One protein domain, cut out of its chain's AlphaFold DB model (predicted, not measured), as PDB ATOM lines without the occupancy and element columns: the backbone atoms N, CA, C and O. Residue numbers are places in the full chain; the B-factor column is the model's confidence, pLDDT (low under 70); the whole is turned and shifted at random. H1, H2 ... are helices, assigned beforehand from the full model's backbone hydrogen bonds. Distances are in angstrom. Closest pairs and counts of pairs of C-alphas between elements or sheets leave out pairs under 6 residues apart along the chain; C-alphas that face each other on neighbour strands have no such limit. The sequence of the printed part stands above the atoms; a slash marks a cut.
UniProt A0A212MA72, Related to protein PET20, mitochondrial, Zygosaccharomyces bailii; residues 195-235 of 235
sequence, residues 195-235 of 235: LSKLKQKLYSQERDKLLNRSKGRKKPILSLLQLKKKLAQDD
ATOM      1  N   LEU A 195     -44.032 -10.932  16.011       89.75
ATOM      2  CA  LEU A 195     -43.117 -10.055  16.739       89.75
ATOM      3  C   LEU A 195     -42.965 -10.498  18.194       89.75
ATOM      4  O   LEU A 195     -41.839 -10.683  18.654       89.75
ATOM      5  N   SER A 196     -44.063 -10.757  18.904       91.50
ATOM      6  CA  SER A 196     -44.008 -11.260  20.285       91.50
ATOM      7  C   SER A 196     -43.291 -12.612  20.375       91.50
ATOM      8  O   SER A 196     -42.417 -12.792  21.229       91.50
ATOM      9  N   LYS A 197     -43.552 -13.536  19.439       95.81
ATOM     10  CA  LYS A 197     -42.834 -14.819  19.342       95.81
ATOM     11  C   LYS A 197     -41.333 -14.627  19.090       95.81
ATOM     12  O   LYS A 197     -40.514 -15.349  19.663       95.81
ATOM     13  N   LEU A 198     -40.952 -13.647  18.271       94.00
ATOM     14  CA  LEU A 198     -39.555 -13.291  18.017       94.00
ATOM     15  C   LEU A 198     -38.896 -12.709  19.277       94.00
ATOM     16  O   LEU A 198     -37.824 -13.181  19.667       94.00
ATOM     17  N   LYS A 199     -39.555 -11.759  19.958       93.88
ATOM     18  CA  LYS A 199     -39.097 -11.177  21.235       93.88
ATOM     19  C   LYS A 199     -38.850 -12.280  22.279       93.88
ATOM     20  O   LYS A 199     -37.777 -12.331  22.885       93.88
ATOM     21  N   GLN A 200     -39.787 -13.222  22.424       94.62
ATOM     22  CA  GLN A 200     -39.650 -14.377  23.322       94.62
ATOM     23  C   GLN A 200     -38.466 -15.277  22.945       94.62
ATOM     24  O   GLN A 200     -37.689 -15.670  23.818       94.62
ATOM     25  N   LYS A 201     -38.285 -15.566  21.650       96.50
ATOM     26  CA  LYS A 201     -37.173 -16.389  21.153       96.50
ATOM     27  C   LYS A 201     -35.810 -15.736  21.397       96.50
ATOM     28  O   LYS A 201     -34.851 -16.428  21.726       96.50
ATOM     29  N   LEU A 202     -35.702 -14.415  21.262       94.31
ATOM     30  CA  LEU A 202     -34.466 -13.694  21.585       94.31
ATOM     31  C   LEU A 202     -34.148 -13.765  23.078       94.31
ATOM     32  O   LEU A 202     -32.998 -14.000  23.459       94.31
ATOM     33  N   TYR A 203     -35.165 -13.594  23.922       93.50
ATOM     34  CA  TYR A 203     -34.999 -13.684  25.365       93.50
ATOM     35  C   TYR A 203     -34.570 -15.091  25.807       93.50
ATOM     36  O   TYR A 203     -33.636 -15.219  26.601       93.50
ATOM     37  N   SER A 204     -35.190 -16.148  25.262       93.62
ATOM     38  CA  SER A 204     -34.799 -17.531  25.566       93.62
ATOM     39  C   SER A 204     -33.377 -17.833  25.102       93.62
ATOM     40  O   SER A 204     -32.589 -18.350  25.884       93.62
ATOM     41  N   GLN A 205     -32.987 -17.396  23.901       92.94
ATOM     42  CA  GLN A 205     -31.613 -17.550  23.417       92.94
ATOM     43  C   GLN A 205     -30.582 -16.865  24.320       92.94
ATOM     44  O   GLN A 205     -29.508 -17.418  24.559       92.94
ATOM     45  N   GLU A 206     -30.863 -15.656  24.812       90.19
ATOM     46  CA  GLU A 206     -29.937 -14.957  25.711       90.19
ATOM     47  C   GLU A 206     -29.881 -15.619  27.095       90.19
ATOM     48  O   GLU A 206     -28.801 -15.731  27.677       90.19
ATOM     49  N   ARG A 207     -31.011 -16.140  27.589       90.88
ATOM     50  CA  ARG A 207     -31.070 -16.961  28.808       90.88
ATOM     51  C   ARG A 207     -30.270 -18.256  28.656       90.88
ATOM     52  O   ARG A 207     -29.467 -18.581  29.531       90.88
ATOM     53  N   ASP A 208     -30.421 -18.955  27.539       89.56
ATOM     54  CA  ASP A 208     -29.730 -20.216  27.267       89.56
ATOM     55  C   ASP A 208     -28.220 -20.014  27.145       89.56
ATOM     56  O   ASP A 208     -27.450 -20.854  27.601       89.56
ATOM     57  N   LYS A 209     -27.757 -18.869  26.625       86.75
ATOM     58  CA  LYS A 209     -26.326 -18.509  26.636       86.75
ATOM     59  C   LYS A 209     -25.755 -18.342  28.049       86.75
ATOM     60  O   LYS A 209     -24.542 -18.459  28.212       86.75
ATOM     61  N   LEU A 210     -26.585 -18.023  29.046       83.69
ATOM     62  CA  LEU A 210     -26.165 -17.942  30.451       83.69
ATOM     63  C   LEU A 210     -26.179 -19.318  31.129       83.69
ATOM     64  O   LEU A 210     -25.332 -19.581  31.985       83.69
ATOM     65  N   LEU A 211     -27.124 -20.184  30.749       82.81
ATOM     66  CA  LEU A 211     -27.277 -21.531  31.303       82.81
ATOM     67  C   LEU A 211     -26.273 -22.527  30.704       82.81
ATOM     68  O   LEU A 211     -25.656 -23.304  31.437       82.81
ATOM     69  N   ASN A 212     -26.055 -22.476  29.389       79.94
ATOM     70  CA  ASN A 212     -25.152 -23.368  28.669       79.94
ATOM     71  C   ASN A 212     -23.689 -22.982  28.931       79.94
ATOM     72  O   ASN A 212     -23.072 -22.197  28.213       79.94
ATOM     73  N   ARG A 213     -23.120 -23.593  29.973       70.62
ATOM     74  CA  ARG A 213     -21.724 -23.438  30.425       70.62
ATOM     75  C   ARG A 213     -20.679 -24.128  29.539       70.62
ATOM     76  O   ARG A 213     -19.507 -24.153  29.897       70.62
ATOM     77  N   SER A 214     -21.081 -24.700  28.405       74.81
ATOM     78  CA  SER A 214     -20.243 -25.611  27.618       74.81
ATOM     79  C   SER A 214     -19.024 -24.955  26.959       74.81
ATOM     80  O   SER A 214     -18.108 -25.673  26.570       74.81
ATOM     81  N   LYS A 215     -18.963 -23.617  26.834       60.75
ATOM     82  CA  LYS A 215     -17.813 -22.913  26.233       60.75
ATOM     83  C   LYS A 215     -17.505 -21.569  26.919       60.75
ATOM     84  O   LYS A 215     -18.101 -20.546  26.593       60.75
ATOM     85  N   GLY A 216     -16.502 -21.553  27.803       71.62
ATOM     86  CA  GLY A 216     -15.752 -20.342  28.182       71.62
ATOM     87  C   GLY A 216     -16.261 -19.514  29.378       71.62
ATOM     88  O   GLY A 216     -16.941 -20.007  30.275       71.62
ATOM     89  N   ARG A 217     -15.845 -18.235  29.424       75.44
ATOM     90  CA  ARG A 217     -16.084 -17.284  30.531       75.44
ATOM     91  C   ARG A 217     -17.575 -16.975  30.706       75.44
ATOM     92  O   ARG A 217     -18.276 -16.709  29.733       75.44
ATOM     93  N   LYS A 218     -18.030 -16.906  31.965       74.06
ATOM     94  CA  LYS A 218     -19.400 -16.506  32.332       74.06
ATOM     95  C   LYS A 218     -19.740 -15.141  31.726       74.06
ATOM     96  O   LYS A 218     -19.053 -14.154  32.001       74.06
ATOM     97  N   LYS A 219     -20.810 -15.079  30.930       76.75
ATOM     98  CA  LYS A 219     -21.374 -13.806  30.471       76.75
ATOM     99  C   LYS A 219     -22.140 -13.142  31.624       76.75
ATOM    100  O   LYS A 219     -22.791 -13.844  32.397       76.75
ATOM    101  N   PRO A 220     -22.051 -11.813  31.779       84.75
ATOM    102  CA  PRO A 220     -22.763 -11.111  32.837       84.75
ATOM    103  C   PRO A 220     -24.276 -11.096  32.571       84.75
ATOM    104  O   PRO A 220     -24.718 -10.872  31.445       84.75
ATOM    105  N   ILE A 221     -25.068 -11.242  33.638       89.12
ATOM    106  CA  ILE A 221     -26.546 -11.205  33.609       89.12
ATOM    107  C   ILE A 221     -27.077  -9.842  33.120       89.12
ATOM    108  O   ILE A 221     -28.195  -9.748  32.618       89.12
ATOM    109  N   LEU A 222     -26.252  -8.790  33.192       90.50
ATOM    110  CA  LEU A 222     -26.568  -7.445  32.705       90.50
ATOM    111  C   LEU A 222     -27.069  -7.426  31.254       90.50
ATOM    112  O   LEU A 222     -27.985  -6.664  30.965       90.50
ATOM    113  N   SER A 223     -26.532  -8.277  30.371       87.81
ATOM    114  CA  SER A 223     -26.993  -8.376  28.974       87.81
ATOM    115  C   SER A 223     -28.480  -8.743  28.896       87.81
ATOM    116  O   SER A 223     -29.267  -8.064  28.239       87.81
ATOM    117  N   LEU A 224     -28.890  -9.767  29.651       92.12
ATOM    118  CA  LEU A 224     -30.275 -10.233  29.707       92.12
ATOM    119  C   LEU A 224     -31.203  -9.183  30.332       92.12
ATOM    120  O   LEU A 224     -32.314  -8.981  29.843       92.12
ATOM    121  N   LEU A 225     -30.754  -8.480  31.377       93.00
ATOM    122  CA  LEU A 225     -31.536  -7.408  32.008       93.00
ATOM    123  C   LEU A 225     -31.716  -6.201  31.080       93.00
ATOM    124  O   LEU A 225     -32.814  -5.657  30.988       93.00
ATOM    125  N   GLN A 226     -30.663  -5.805  30.362       92.88
ATOM    126  CA  GLN A 226     -30.741  -4.744  29.358       92.88
ATOM    127  C   GLN A 226     -31.662  -5.137  28.203       92.88
ATOM    128  O   GLN A 226     -32.454  -4.310  27.758       92.88
ATOM    129  N   LEU A 227     -31.599  -6.392  27.747       92.12
ATOM    130  CA  LEU A 227     -32.486  -6.917  26.710       92.12
ATOM    131  C   LEU A 227     -33.944  -6.888  27.180       92.12
ATOM    132  O   LEU A 227     -34.791  -6.363  26.466       92.12
ATOM    133  N   LYS A 228     -34.229  -7.351  28.405       93.25
ATOM    134  CA  LYS A 228     -35.571  -7.271  29.003       93.25
ATOM    135  C   LYS A 228     -36.084  -5.830  29.055       93.25
ATOM    136  O   LYS A 228     -37.232  -5.587  28.708       93.25
ATOM    137  N   LYS A 229     -35.232  -4.885  29.467       94.56
ATOM    138  CA  LYS A 229     -35.584  -3.460  29.517       94.56
ATOM    139  C   LYS A 229     -35.924  -2.912  28.129       94.56
ATOM    140  O   LYS A 229     -36.908  -2.201  28.012       94.56
ATOM    141  N   LYS A 230     -35.133  -3.245  27.104       92.50
ATOM    142  CA  LYS A 230     -35.382  -2.805  25.722       92.50
ATOM    143  C   LYS A 230     -36.688  -3.374  25.172       92.50
ATOM    144  O   LYS A 230     -37.509  -2.616  24.691       92.50
ATOM    145  N   LEU A 231     -36.914  -4.681  25.334       90.25
ATOM    146  CA  LEU A 231     -38.137  -5.325  24.847       90.25
ATOM    147  C   LEU A 231     -39.413  -4.713  25.438       90.25
ATOM    148  O   LEU A 231     -40.398  -4.625  24.717       90.25
ATOM    149  N   ALA A 232     -39.361  -4.284  26.704       87.88
ATOM    150  CA  ALA A 232     -40.466  -3.630  27.405       87.88
ATOM    151  C   ALA A 232     -40.620  -2.127  27.092       87.88
ATOM    152  O   ALA A 232     -41.595  -1.530  27.522       87.88
ATOM    153  N   GLN A 233     -39.640  -1.497  26.435       87.00
ATOM    154  CA  GLN A 233     -39.752  -0.117  25.936       87.00
ATOM    155  C   GLN A 233     -40.338  -0.061  24.521       87.00
ATOM    156  O   GLN A 233     -40.842   0.981  24.120       87.00
ATOM    157  N   ASP A 234     -40.230  -1.167  23.782       72.81
ATOM    158  CA  ASP A 234     -40.738  -1.329  22.419       72.81
ATOM    159  C   ASP A 234     -42.167  -1.927  22.389       72.81
ATOM    160  O   ASP A 234     -42.595  -2.406  21.337       72.81
ATOM    161  N   ASP A 235     -42.847  -2.015  23.538       64.12
ATOM    162  CA  ASP A 235     -44.272  -2.361  23.701       64.12
ATOM    163  C   ASP A 235     -45.028  -1.104  24.166       64.12
ATOM    164  O   ASP A 235     -46.162  -0.888  23.683       64.12
TER     165      ASP A 235
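What this domain is: This is residues 195 to 235 of the 235 residues of the protein "Related to protein PET20, mitochondrial" of Zygosaccharomyces bailii (UniProt A0A212MA72). Two helices, H1 and the shorter H2, lie side by side in opposite directions as a helical hairpin, and the loop that joins them sticks out at one end with residues 212 to 217. The printed part has 41 residues with two named helices, H1 then H2, and no named strand; its class is all helix. It is only just loose, close to compact, with a radius of gyration of the C-alphas of 11.2 A, and its flat outline spans 34 by 18 by 9 A.

Where its parts are: Find C-alpha 195 at (-43.117, -10.055, 16.739); from there H1, residues 195 to 211, runs 24.4 A to C-alpha 211. H2, residues 222 to 231, runs 14.1 A and ends at C-alpha 231, at (-38.137, -5.325, 24.847).

How they stand to each other: Look at Glu 206 and Leu 224, where H1 and H2 touch: their C-alphas, the closest of the two helices, are 6.2 A apart. The helices run opposite ways at a shallow tilt of 6 degrees. In H1 and H2 every O i to N i+4 pair is within hydrogen-bond range.

The domain as a whole: The C-alphas farthest apart, those of Gly 216 and Asp 235, are 34.0 A apart. The printed part has no cut, and the link from H1 to H2, 10 residues, is short. Residues 215 and 235 have pLDDT under 70.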